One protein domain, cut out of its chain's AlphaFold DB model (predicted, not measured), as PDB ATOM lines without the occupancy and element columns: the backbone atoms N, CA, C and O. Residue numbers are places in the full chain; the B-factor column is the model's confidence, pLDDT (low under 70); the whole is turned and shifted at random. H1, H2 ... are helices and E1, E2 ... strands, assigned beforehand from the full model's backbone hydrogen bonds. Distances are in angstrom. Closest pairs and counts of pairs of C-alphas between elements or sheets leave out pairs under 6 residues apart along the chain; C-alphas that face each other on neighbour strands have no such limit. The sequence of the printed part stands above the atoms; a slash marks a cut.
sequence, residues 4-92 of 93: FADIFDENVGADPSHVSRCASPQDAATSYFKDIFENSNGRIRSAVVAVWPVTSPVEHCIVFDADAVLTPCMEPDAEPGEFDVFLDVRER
ATOM      1  N   PHE A   4     -32.059 -35.072 -35.129       97.44
ATOM      2  CA  PHE A   4     -31.947 -33.634 -35.263       97.44
ATOM      3  C   PHE A   4     -30.486 -33.239 -35.082       97.44
ATOM      4  O   PHE A   4     -29.802 -33.797 -34.220       97.44
ATOM      5  N   ALA A   5     -30.023 -32.307 -35.906       97.19
ATOM      6  CA  ALA A   5     -28.706 -31.701 -35.810       97.19
ATOM      7  C   ALA A   5     -28.835 -30.180 -35.909       97.19
ATOM      8  O   ALA A   5     -29.625 -29.670 -36.704       97.19
ATOM      9  N   ASP A   6     -28.068 -29.468 -35.093       96.94
ATOM     10  CA  ASP A   6     -28.077 -28.009 -35.055       96.94
ATOM     11  C   ASP A   6     -26.703 -27.463 -34.649       96.94
ATOM     12  O   ASP A   6     -25.876 -28.189 -34.082       96.94
ATOM     13  N   ILE A   7     -26.448 -26.185 -34.921       95.56
ATOM     14  CA  ILE A   7     -25.285 -25.489 -34.368       95.56
ATOM     15  C   ILE A   7     -25.507 -25.333 -32.862       95.56
ATOM     16  O   ILE A   7     -26.563 -24.909 -32.398       95.56
ATOM     17  N   PHE A   8     -24.499 -25.698 -32.075       93.69
ATOM     18  CA  PHE A   8     -24.550 -25.552 -30.629       93.69
ATOM     19  C   PHE A   8     -24.281 -24.094 -30.232       93.69
ATOM     20  O   PHE A   8     -23.136 -23.692 -30.007       93.69
ATOM     21  N   ASP A   9     -25.353 -23.305 -30.162       91.12
ATOM     22  CA  ASP A   9     -25.374 -21.925 -29.677       91.12
ATOM     23  C   ASP A   9     -26.542 -21.674 -28.695       91.12
ATOM     24  O   ASP A   9     -27.157 -22.610 -28.180       91.12
ATOM     25  N   GLU A  10     -26.828 -20.408 -28.375       90.69
ATOM     26  CA  GLU A  10     -27.902 -20.026 -27.443       90.69
ATOM     27  C   GLU A  10     -29.325 -20.366 -27.932       90.69
ATOM     28  O   GLU A  10     -30.255 -20.398 -27.127       90.69
ATOM     29  N   ASN A  11     -29.495 -20.638 -29.227       90.75
ATOM     30  CA  ASN A  11     -30.758 -20.956 -29.889       90.75
ATOM     31  C   ASN A  11     -30.860 -22.434 -30.298       90.75
ATOM     32  O   ASN A  11     -31.761 -22.780 -31.064       90.75
ATOM     33  N   VAL A  12     -29.973 -23.302 -29.796       92.62
ATOM     34  CA  VAL A  12     -29.965 -24.729 -30.146       92.62
ATOM     35  C   VAL A  12     -31.358 -25.355 -29.998       92.62
ATOM     36  O   VAL A  12     -32.005 -25.278 -28.950       92.62
ATOM     37  N   GLY A  13     -31.839 -25.981 -31.071       89.88
ATOM     38  CA  GLY A  13     -33.152 -26.621 -31.119       89.88
ATOM     39  C   GLY A  13     -34.320 -25.690 -31.457       89.88
ATOM     40  O   GLY A  13     -35.458 -26.161 -31.464       89.88
ATOM     41  N   ALA A  14     -34.081 -24.410 -31.767       91.94
ATOM     42  CA  ALA A  14     -35.118 -23.502 -32.266       91.94
ATOM     43  C   ALA A  14     -35.560 -23.844 -33.702       91.94
ATOM     44  O   ALA A  14     -36.751 -23.757 -34.003       91.94
ATOM     45  N   ASP A  15     -34.621 -24.251 -34.562       92.44
ATOM     46  CA  ASP A  15     -34.880 -24.703 -35.938       92.44
ATOM     47  C   ASP A  15     -33.881 -25.803 -36.358       92.44
ATOM     48  O   ASP A  15     -33.023 -25.592 -37.220       92.44
ATOM     49  N   PRO A  16     -33.926 -26.983 -35.709       94.88
ATOM     50  CA  PRO A  16     -32.948 -28.027 -35.957       94.88
ATOM     51  C   PRO A  16     -33.167 -28.681 -37.322       94.88
ATOM     52  O   PRO A  16     -34.292 -28.963 -37.744       94.88
ATOM     53  N   SER A  17     -32.073 -29.036 -37.985       96.19
ATOM     54  CA  SER A  17     -32.124 -29.774 -39.244       96.19
ATOM     55  C   SER A  17     -32.389 -31.255 -39.008       96.19
ATOM     56  O   SER A  17     -31.775 -31.897 -38.157       96.19
ATOM     57  N   HIS A  18     -33.304 -31.822 -39.791       96.81
ATOM     58  CA  HIS A  18     -33.600 -33.249 -39.756       96.81
ATOM     59  C   HIS A  18     -32.627 -34.026 -40.647       96.81
ATOM     60  O   HIS A  18     -32.669 -33.916 -41.874       96.81
ATOM     61  N   VAL A  19     -31.799 -34.872 -40.036       95.94
ATOM     62  CA  VAL A  19     -30.831 -35.728 -40.726       95.94
ATOM     63  C   VAL A  19     -31.318 -37.172 -40.680       95.94
ATOM     64  O   VAL A  19     -31.413 -37.794 -39.620       95.94
ATOM     65  N   SER A  20     -31.673 -37.705 -41.849       94.38
ATOM     66  CA  SER A  20     -32.299 -39.026 -41.957       94.38
ATOM     67  C   SER A  20     -31.305 -40.133 -42.298       94.38
ATOM     68  O   SER A  20     -30.315 -39.895 -42.988       94.38
ATOM     69  N   ARG A  21     -31.631 -41.376 -41.918       90.69
ATOM     70  CA  ARG A  21     -30.894 -42.595 -42.325       90.69
ATOM     71  C   ARG A  21     -29.417 -42.646 -41.892       90.69
ATOM     72  O   ARG A  21     -28.626 -43.340 -42.525       90.69
ATOM     73  N   CYS A  22     -29.059 -42.015 -40.778       91.94
ATOM     74  CA  CYS A  22     -27.717 -42.112 -40.198       91.94
ATOM     75  C   CYS A  22     -27.545 -43.409 -39.389       91.94
ATOM     76  O   CYS A  22     -28.510 -43.899 -38.783       91.94
ATOM     77  N   ALA A  23     -26.332 -43.972 -39.368       92.19
ATOM     78  CA  ALA A  23     -26.026 -45.156 -38.560       92.19
ATOM     79  C   ALA A  23     -25.674 -44.787 -37.107       92.19
ATOM     80  O   ALA A  23     -25.949 -45.572 -36.200       92.19
ATOM     81  N   SER A  24     -25.155 -43.579 -36.879       95.12
ATOM     82  CA  SER A  24     -24.788 -43.050 -35.564       95.12
ATOM     83  C   SER A  24     -25.065 -41.537 -35.432       95.12
ATOM     84  O   SER A  24     -25.256 -40.862 -36.449       95.12
ATOM     85  N   PRO A  25     -25.063 -40.976 -34.204       95.38
ATOM     86  CA  PRO A  25     -25.104 -39.525 -33.994       95.38
ATOM     87  C   PRO A  25     -23.909 -38.800 -34.629       95.38
ATOM     88  O   PRO A  25     -24.066 -37.701 -35.151       95.38
ATOM     89  N   GLN A  26     -22.730 -39.433 -34.645       96.56
ATOM     90  CA  GLN A  26     -21.535 -38.885 -35.289       96.56
ATOM     91  C   GLN A  26     -21.712 -38.779 -36.812       96.56
ATOM     92  O   GLN A  26     -21.320 -37.774 -37.405       96.56
ATOM     93  N   ASP A  27     -22.360 -39.759 -37.451       95.94
ATOM     94  CA  ASP A  27     -22.690 -39.671 -38.882       95.94
ATOM     95  C   ASP A  27     -23.673 -38.531 -39.159       95.94
ATOM     96  O   ASP A  27     -23.553 -37.844 -40.172       95.94
ATOM     97  N   ALA A  28     -24.640 -38.317 -38.262       96.81
ATOM     98  CA  ALA A  28     -25.580 -37.208 -38.379       96.81
ATOM     99  C   ALA A  28     -24.872 -35.854 -38.234       96.81
ATOM    100  O   ALA A  28     -25.088 -34.973 -39.066       96.81
ATOM    101  N   ALA A  29     -23.970 -35.715 -37.254       97.06
ATOM    102  CA  ALA A  29     -23.136 -34.524 -37.091       97.06
ATOM    103  C   ALA A  29     -22.271 -34.268 -38.334       97.06
ATOM    104  O   ALA A  29     -22.203 -33.145 -38.826       97.06
ATOM    105  N   THR A  30     -21.663 -35.323 -38.884       96.56
ATOM    106  CA  THR A  30     -20.825 -35.249 -40.090       96.56
ATOM    107  C   THR A  30     -21.630 -34.831 -41.315       96.56
ATOM    108  O   THR A  30     -21.202 -33.942 -42.045       96.56
ATOM    109  N   SER A  31     -22.804 -35.429 -41.534       96.19
ATOM    110  CA  SER A  31     -23.673 -35.075 -42.662       96.19
ATOM    111  C   SER A  31     -24.169 -33.635 -42.559       96.19
ATOM    112  O   SER A  31     -24.110 -32.900 -43.537       96.19
ATOM    113  N   TYR A  32     -24.609 -33.212 -41.373       96.81
ATOM    114  CA  TYR A  32     -25.063 -31.844 -41.141       96.81
ATOM    115  C   TYR A  32     -23.942 -30.819 -41.346       96.81
ATOM    116  O   TYR A  32     -24.119 -29.817 -42.039       96.81
ATOM    117  N   PHE A  33     -22.757 -31.085 -40.789       96.75
ATOM    118  CA  PHE A  33     -21.610 -30.198 -40.953       96.75
ATOM    119  C   PHE A  33     -21.135 -30.128 -42.407       96.75
ATOM    120  O   PHE A  33     -20.778 -29.049 -42.877       96.75
ATOM    121  N   LYS A  34     -21.183 -31.248 -43.137       95.44
ATOM    122  CA  LYS A  34     -20.901 -31.280 -44.575       95.44
ATOM    123  C   LYS A  34     -21.812 -30.321 -45.338       95.44
ATOM    124  O   LYS A  34     -21.309 -29.491 -46.094       95.44
ATOM    125  N   ASP A  35     -23.117 -30.380 -45.087       95.19
ATOM    126  CA  ASP A  35     -24.088 -29.507 -45.748       95.19
ATOM    127  C   ASP A  35     -23.817 -28.026 -45.429       95.19
ATOM    128  O   ASP A  35     -23.872 -27.176 -46.318       95.19
ATOM    129  N   ILE A  36     -23.467 -27.690 -44.181       94.31
ATOM    130  CA  ILE A  36     -23.068 -26.323 -43.800       94.31
ATOM    131  C   ILE A  36     -21.808 -25.885 -44.549       94.31
ATOM    132  O   ILE A  36     -21.761 -24.784 -45.109       94.31
ATOM    133  N   PHE A  37     -20.773 -26.724 -44.540       93.94
ATOM    134  CA  PHE A  37     -19.498 -26.438 -45.186       93.94
ATOM    135  C   PHE A  37     -19.711 -26.144 -46.678       93.94
ATOM    136  O   PHE A  37     -19.294 -25.084 -47.157       93.94
ATOM    137  N   GLU A  38     -20.433 -27.018 -47.382       92.75
ATOM    138  CA  GLU A  38     -20.732 -26.892 -48.811       92.75
ATOM    139  C   GLU A  38     -21.584 -25.647 -49.106       92.75
ATOM    140  O   GLU A  38     -21.197 -24.820 -49.935       92.75
ATOM    141  N   ASN A  39     -22.675 -25.427 -48.365       93.50
ATOM    142  CA  ASN A  39     -23.548 -24.259 -48.555       93.50
ATOM    143  C   ASN A  39     -22.848 -22.928 -48.245       93.50
ATOM    144  O   ASN A  39     -23.190 -21.883 -48.804       93.50
ATOM    145  N   SER A  40     -21.834 -22.947 -47.378       90.25
ATOM    146  CA  SER A  40     -21.017 -21.770 -47.080       90.25
ATOM    147  C   SER A  40     -19.937 -21.486 -48.132       90.25
ATOM    148  O   SER A  40     -19.219 -20.491 -48.002       90.25
ATOM    149  N   ASN A  41     -19.805 -22.327 -49.167       87.75
ATOM    150  CA  ASN A  41     -18.662 -22.354 -50.085       87.75
ATOM    151  C   ASN A  41     -17.321 -22.466 -49.330       87.75
ATOM    152  O   ASN A  41     -16.375 -21.725 -49.604       87.75
ATOM    153  N   GLY A  42     -17.268 -23.328 -48.309       85.25
ATOM    154  CA  GLY A  42     -16.077 -23.581 -47.492       85.25
ATOM    155  C   GLY A  42     -15.631 -22.424 -46.589       85.25
ATOM    156  O   GLY A  42     -14.490 -22.413 -46.112       85.25
ATOM    157  N   ARG A  43     -16.502 -21.430 -46.356       88.12
ATOM    158  CA  ARG A  43     -16.238 -20.316 -45.424       88.12
ATOM    159  C   ARG A  43     -16.347 -20.753 -43.970       88.12
ATOM    160  O   ARG A  43     -15.566 -20.286 -43.144       88.12
ATOM    161  N   ILE A  44     -17.294 -21.633 -43.661       90.94
ATOM    162  CA  ILE A  44     -17.432 -22.234 -42.336       90.94
ATOM    163  C   ILE A  44     -16.561 -23.481 -42.322       90.94
ATOM    164  O   ILE A  44     -16.889 -24.469 -42.966       90.94
ATOM    165  N   ARG A  45     -15.424 -23.403 -41.625       93.88
ATOM    166  CA  ARG A  45     -14.453 -24.504 -41.525       93.88
ATOM    167  C   ARG A  45     -14.480 -25.230 -40.194       93.88
ATOM    168  O   ARG A  45     -13.918 -26.305 -40.114       93.88
ATOM    169  N   SER A  46     -15.123 -24.662 -39.187       95.69
ATOM    170  CA  SER A  46     -15.275 -25.295 -37.886       95.69
ATOM    171  C   SER A  46     -16.635 -24.922 -37.321       95.69
ATOM    172  O   SER A  46     -17.080 -23.783 -37.497       95.69
ATOM    173  N   ALA A  47     -17.291 -25.861 -36.654       95.88
ATOM    174  CA  ALA A  47     -18.535 -25.635 -35.935       95.88
ATOM    175  C   ALA A  47     -18.640 -26.595 -34.748       95.88
ATOM    176  O   ALA A  47     -18.054 -27.675 -34.743       95.88
ATOM    177  N   VAL A  48     -19.426 -26.200 -33.753       96.81
ATOM    178  CA  VAL A  48     -19.854 -27.105 -32.689       96.81
ATOM    179  C   VAL A  48     -21.260 -27.555 -33.046       96.81
ATOM    180  O   VAL A  48     -22.136 -26.715 -33.239       96.81
ATOM    181  N   VAL A  49     -21.466 -28.859 -33.185       97.25
ATOM    182  CA  VAL A  49     -22.726 -29.445 -33.650       97.25
ATOM    183  C   VAL A  49     -23.365 -30.221 -32.511       97.25
ATOM    184  O   VAL A  49     -22.737 -31.099 -31.927       97.25
ATOM    185  N   ALA A  50     -24.620 -29.923 -32.206       97.19
ATOM    186  CA  ALA A  50     -25.426 -30.704 -31.282       97.19
ATOM    187  C   ALA A  50     -26.318 -31.669 -32.058       97.19
ATOM    188  O   ALA A  50     -26.984 -31.269 -33.010       97.19
ATOM    189  N   VAL A  51     -26.348 -32.934 -31.639       97.31
ATOM    190  CA  VAL A  51     -27.157 -33.984 -32.270       97.31
ATOM    191  C   VAL A  51     -27.972 -34.728 -31.228       97.31
ATOM    192  O   VAL A  51     -27.438 -35.170 -30.215       97.31
ATOM    193  N   TRP A  52     -29.260 -34.937 -31.488       96.75
ATOM    194  CA  TRP A  52     -30.124 -35.769 -30.648       96.75
ATOM    195  C   TRP A  52     -31.082 -36.612 -31.496       96.75
ATOM    196  O   TRP A  52     -31.459 -36.215 -32.601       96.75
ATOM    197  N   PRO A  53     -31.493 -37.801 -31.019       95.62
ATOM    198  CA  PRO A  53     -32.546 -38.577 -31.664       95.62
ATOM    199  C   PRO A  53     -33.830 -37.767 -31.842       95.62
ATOM    200  O   PRO A  53     -34.257 -37.085 -30.914       95.62
ATOM    201  N   VAL A  54     -34.534 -37.945 -32.965       94.44
ATOM    202  CA  VAL A  54     -35.858 -37.312 -33.173       94.44
ATOM    203  C   VAL A  54     -36.901 -37.727 -32.127       94.44
ATOM    204  O   VAL A  54     -37.909 -37.057 -31.928       94.44
ATOM    205  N   THR A  55     -36.656 -38.846 -31.446       92.56
ATOM    206  CA  THR A  55     -37.489 -39.392 -30.369       92.56
ATOM    207  C   THR A  55     -37.108 -38.878 -28.979       92.56
ATOM    208  O   THR A  55     -37.672 -39.342 -27.989       92.56
ATOM    209  N   SER A  56     -36.117 -37.994 -28.866       92.00
ATOM    210  CA  SER A  56     -35.563 -37.517 -27.597       92.00
ATOM    211  C   SER A  56     -35.606 -35.989 -27.509       92.00
ATOM    212  O   SER A  56     -35.580 -35.318 -28.540       92.00
ATOM    213  N   PRO A  57     -35.693 -35.420 -26.293       90.31
ATOM    214  CA  PRO A  57     -35.594 -33.976 -26.111       90.31
ATOM    215  C   PRO A  57     -34.175 -33.471 -26.421       90.31
ATOM    216  O   PRO A  57     -33.203 -34.216 -26.282       90.31
ATOM    217  N   VAL A  58     -34.062 -32.185 -26.772       89.94
ATOM    218  CA  VAL A  58     -32.783 -31.495 -27.054       89.94
ATOM    219  C   VAL A  58     -31.801 -31.537 -25.877       89.94
ATOM    220  O   VAL A  58     -30.591 -31.548 -26.070       89.94
ATOM    221  N   GLU A  59     -32.305 -31.642 -24.647       91.00
ATOM    222  CA  GLU A  59     -31.509 -31.761 -23.415       91.00
ATOM    223  C   GLU A  59     -30.614 -33.012 -23.397       91.00
ATOM    224  O   GLU A  59     -29.655 -33.078 -22.634       91.00
ATOM    225  N   HIS A  60     -30.918 -34.007 -24.236       90.62
ATOM    226  CA  HIS A  60     -30.119 -35.219 -24.415       90.62
ATOM    227  C   HIS A  60     -29.201 -35.142 -25.643       90.62
ATOM    228  O   HIS A  60     -28.811 -36.181 -26.184       90.62
ATOM    229  N   CYS A  61     -28.897 -33.937 -26.130       93.44
ATOM    230  CA  CYS A  61     -27.980 -33.782 -27.244       93.44
ATOM    231  C   CYS A  61     -26.564 -34.237 -26.888       93.44
ATOM    232  O   CYS A  61     -26.064 -34.050 -25.780       93.44
ATOM    233  N   ILE A  62     -25.928 -34.848 -27.878       96.31
ATOM    234  CA  ILE A  62     -24.511 -35.165 -27.898       96.31
ATOM    235  C   ILE A  62     -23.850 -34.062 -28.714       96.31
ATOM    236  O   ILE A  62     -24.301 -33.743 -29.818       96.31
ATOM    237  N   VAL A  63     -22.811 -33.456 -28.154       97.44
ATOM    238  CA  VAL A  63     -22.118 -32.325 -28.769       97.44
ATOM    239  C   VAL A  63     -20.862 -32.831 -29.465       97.44
ATOM    240  O   VAL A  63     -20.131 -33.653 -28.919       97.44
ATOM    241  N   PHE A  64     -20.601 -32.332 -30.665       97.88
ATOM    242  CA  PHE A  64     -19.447 -32.676 -31.482       97.88
ATOM    243  C   PHE A  64     -18.686 -31.410 -31.868       97.88
ATOM    244  O   PHE A  64     -19.288 -30.418 -32.275       97.88
ATOM    245  N   ASP A  65     -17.363 -31.454 -31.773       97.44
ATOM    246  CA  ASP A  65     -16.490 -30.508 -32.460       97.44
ATOM    247  C   ASP A  65     -16.286 -31.016 -33.896       97.44
ATOM    248  O   ASP A  65     -15.884 -32.164 -34.105       97.44
ATOM    249  N   ALA A  66     -16.620 -30.183 -34.882       96.94
ATOM    250  CA  ALA A  66     -16.528 -30.504 -36.301       96.94
ATOM    251  C   ALA A  66     -15.584 -29.528 -37.008       96.94
ATOM    252  O   ALA A  66     -15.787 -28.315 -36.950       96.94
ATOM    253  N   ASP A  67     -14.580 -30.062 -37.699       96.56
ATOM    254  CA  ASP A  67     -13.533 -29.316 -38.391       96.56
ATOM    255  C   ASP A  67     -13.370 -29.809 -39.836       96.56
ATOM    256  O   ASP A  67     -13.263 -31.001 -40.112       96.56
ATOM    257  N   ALA A  68     -13.313 -28.876 -40.782       95.00
ATOM    258  CA  ALA A  68     -13.007 -29.125 -42.181       95.00
ATOM    259  C   ALA A  68     -11.523 -28.842 -42.428       95.00
ATOM    260  O   ALA A  68     -11.064 -27.693 -42.425       95.00
ATOM    261  N   VAL A  69     -10.767 -29.905 -42.673       91.25
ATOM    262  CA  VAL A  69      -9.353 -29.850 -43.025       91.25
ATOM    263  C   VAL A  69      -9.235 -29.820 -44.544       91.25
ATOM    264  O   VAL A  69      -9.706 -30.720 -45.233       91.25
ATOM    265  N   LEU A  70      -8.600 -28.765 -45.058       89.19
ATOM    266  CA  LEU A  70      -8.313 -28.595 -46.480       89.19
ATOM    267  C   LEU A  70      -6.846 -28.907 -46.734       89.19
ATOM    268  O   LEU A  70      -5.966 -28.185 -46.253       89.19
ATOM    269  N   THR A  71      -6.580 -29.950 -47.507       87.06
ATOM    270  CA  THR A  71      -5.228 -30.292 -47.956       87.06
ATOM    271  C   THR A  71      -5.119 -30.085 -49.458       87.06
ATOM    272  O   THR A  71      -6.069 -30.404 -50.167       87.06
ATOM    273  N   PRO A  72      -4.004 -29.534 -49.975       84.69
ATOM    274  CA  PRO A  72      -3.793 -29.468 -51.418       84.69
ATOM    275  C   PRO A  72      -3.951 -30.859 -52.028       84.69
ATOM    276  O   PRO A  72      -3.374 -31.810 -51.493       84.69
ATOM    277  N   CYS A  73      -4.722 -30.965 -53.110       86.50
ATOM    278  CA  CYS A  73      -4.912 -32.242 -53.780       86.50
ATOM    279  C   CYS A  73      -3.573 -32.716 -54.366       86.50
ATOM    280  O   CYS A  73      -2.827 -31.941 -54.970       86.50
ATOM    281  N   MET A  74      -3.239 -33.984 -54.116       85.44
ATOM    282  CA  MET A  74      -1.985 -34.609 -54.558       85.44
ATOM    283  C   MET A  74      -2.178 -35.499 -55.792       85.44
ATOM    284  O   MET A  74      -1.224 -36.150 -56.230       85.44
ATOM    285  N   GLU A  75      -3.394 -35.562 -56.341       87.50
ATOM    286  CA  GLU A  75      -3.671 -36.334 -57.548       87.50
ATOM    287  C   GLU A  75      -2.944 -35.727 -58.764       87.50
ATOM    288  O   GLU A  75      -2.806 -34.508 -58.880       87.50
ATOM    289  N   PRO A  76      -2.403 -36.567 -59.665       82.25
ATOM    290  CA  PRO A  76      -1.547 -36.111 -60.762       82.25
ATOM    291  C   PRO A  76      -2.275 -35.253 -61.807       82.25
ATOM    292  O   PRO A  76      -1.618 -34.561 -62.584       82.25
ATOM    293  N   ASP A  77      -3.602 -35.317 -61.848       88.69
ATOM    294  CA  ASP A  77      -4.499 -34.551 -62.710       88.69
ATOM    295  C   ASP A  77      -5.212 -33.396 -61.990       88.69
ATOM    296  O   ASP A  77      -6.016 -32.713 -62.622       88.69
ATOM    297  N   ALA A  78      -4.877 -33.135 -60.721       83.62
ATOM    298  CA  ALA A  78      -5.501 -32.077 -59.942       83.62
ATOM    299  C   ALA A  78      -5.238 -30.682 -60.535       83.62
ATOM    300  O   ALA A  78      -4.101 -30.318 -60.875       83.62
ATOM    301  N   GLU A  79      -6.284 -29.864 -60.631       85.62
ATOM    302  CA  GLU A  79      -6.160 -28.494 -61.124       85.62
ATOM    303  C   GLU A  79      -5.456 -27.585 -60.092       85.62
ATOM    304  O   GLU A  79      -5.541 -27.795 -58.876       85.62
ATOM    305  N   PRO A  80      -4.758 -26.517 -60.531       77.06
ATOM    306  CA  PRO A  80      -4.179 -25.546 -59.612       77.06
ATOM    307  C   PRO A  80      -5.246 -24.915 -58.706       77.06
ATOM    308  O   PRO A  80      -6.073 -24.125 -59.158       77.06
ATOM    309  N   GLY A  81      -5.179 -25.218 -57.409       77.69
ATOM    310  CA  GLY A  81      -6.148 -24.745 -56.416       77.69
ATOM    311  C   GLY A  81      -7.220 -25.768 -56.041       77.69
ATOM    312  O   GLY A  81      -8.154 -25.402 -55.331       77.69
ATOM    313  N   GLU A  82      -7.086 -27.020 -56.476       84.50
ATOM    314  CA  GLU A  82      -7.914 -28.130 -56.016       84.50
ATOM    315  C   GLU A  82      -7.458 -28.619 -54.629       84.50
ATOM    316  O   GLU A  82      -6.261 -28.716 -54.331       84.50
ATOM    317  N   PHE A  83      -8.425 -28.879 -53.751       84.94
ATOM    318  CA  PHE A  83      -8.188 -29.285 -52.368       84.94
ATOM    319  C   PHE A  83      -9.019 -30.517 -52.033       84.94
ATOM    320  O   PHE A  83     -10.221 -30.543 -52.294       84.94
ATOM    321  N   ASP A  84      -8.390 -31.471 -51.357       87.50
ATOM    322  CA  ASP A  84      -9.098 -32.544 -50.677       87.50
ATOM    323  C   ASP A  84      -9.712 -31.994 -49.386       87.50
ATOM    324  O   ASP A  84      -9.055 -31.288 -48.607       87.50
ATOM    325  N   VAL A  85     -10.985 -32.317 -49.161       89.44
ATOM    326  CA  VAL A  85     -11.730 -31.919 -47.963       89.44
ATOM    327  C   VAL A  85     -11.903 -33.132 -47.064       89.44
ATOM    328  O   VAL A  85     -12.568 -34.100 -47.433       89.44
ATOM    329  N   PHE A  86     -11.349 -33.061 -45.858       92.31
ATOM    330  CA  PHE A  86     -11.584 -34.045 -44.809       92.31
ATOM    331  C   PHE A  86     -12.390 -33.414 -43.675       92.31
ATOM    332  O   PHE A  86     -12.003 -32.376 -43.143       92.31
ATOM    333  N   LEU A  87     -13.506 -34.040 -43.305       94.06
ATOM    334  CA  LEU A  87     -14.314 -33.620 -42.162       94.06
ATOM    335  C   LEU A  87     -13.903 -34.447 -40.944       94.06
ATOM    336  O   LEU A  87     -14.146 -35.653 -40.897       94.06
ATOM    337  N   ASP A  88     -13.276 -33.795 -39.975       95.19
ATOM    338  CA  ASP A  88     -12.951 -34.365 -38.673       95.19
ATOM    339  C   ASP A  88     -14.063 -34.009 -37.685       95.19
ATOM    340  O   ASP A  88     -14.252 -32.843 -37.349       95.19
ATOM    341  N   VAL A  89     -14.826 -35.007 -37.243       95.56
ATOM    342  CA  VAL A  89     -15.945 -34.820 -36.311       95.56
ATOM    343  C   VAL A  89     -15.710 -35.678 -35.086       95.56
ATOM    344  O   VAL A  89     -15.649 -36.906 -35.182       95.56
ATOM    345  N   ARG A  90     -15.586 -35.037 -33.924       96.44
ATOM    346  CA  ARG A  90     -15.226 -35.680 -32.658       96.44
ATOM    347  C   ARG A  90     -16.218 -35.307 -31.573       96.44
ATOM    348  O   ARG A  90     -16.589 -34.148 -31.437       96.44
ATOM    349  N   GLU A  91     -16.651 -36.299 -30.803       95.94
ATOM    350  CA  GLU A  91     -17.528 -36.066 -29.657       95.94
ATOM    351  C   GLU A  91     -16.810 -35.203 -28.611       95.94
ATOM    352  O   GLU A  91     -15.646 -35.446 -28.274       95.94
ATOM    353  N   ARG A  92     -17.510 -34.186 -28.114       91.19
ATOM    354  CA  ARG A  92     -17.034 -33.254 -27.099       91.19
ATOM    355  C   ARG A  92     -17.419 -33.792 -25.720       91.19
ATOM    356  O   ARG A  92     -18.558 -33.626 -25.293       91.19
TER     357      ARG A  92
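What this domain is: This is residues 4 to 92 of the 93 residues of an uncharacterized protein of Novosphingobium olei (UniProt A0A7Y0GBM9). A strongly twisted antiparallel sheet of five strands curls round one helix, H1, in two layers, and the E4 and E5 hairpin reaches beyond it, lengthening the whole. The 89 printed residues run E1, E2, H1, E3, E4, E5; the sheet's order is E2, E1, E3, E4, E5. The class is mixed; the whole is only just compact, close to loose, with radius of gyration of the C-alphas 14.5 A and spans of 48 by 26 by 21 A.

How they stand to each other: E1, residues 4 to 7, and E2, residues 17 to 19, form a hairpin, with N 5 and O 17 2.9 A apart. H1, residues 25 to 39, is on the sheet; its closest C-alphas to E3, residues 46 to 53, are those of Ala 29 and Val 49, 6.1 A. Every O i to N i+4 pair in H1 is within hydrogen-bond range. E2, H1 and E3 make a split strand-helix-strand unit, two strands that run the same way with a helix between them along the chain and E1 between them in the sheet, with a right-handed crossover; between the antiparallel neighbours E1 and E3, N 6 and O 50 are within hydrogen-bond range at 3.0 A. E3, E4, residues 62 to 72, and E5, residues 83 to 91, form a meander, each the antiparallel neighbour of the one before: N 49 and O 64, 2.8 A; N 67 and O 88, 2.8 A.

Where its parts are: E1 begins at C-alpha 4 (-31.947, -33.634, -35.263); E5 ends at C-alpha 91 (-17.528, -36.066, -29.657). H1 is 21.2 A long, E3 22.7 A, E4 31.9 A and E5 25.5 A.

The domain as a whole: The farthest C-alphas, of Pro 57 and Pro 76, are 48.6 A apart. The printed part has no cut, no link is long, and no printed residue is under 70.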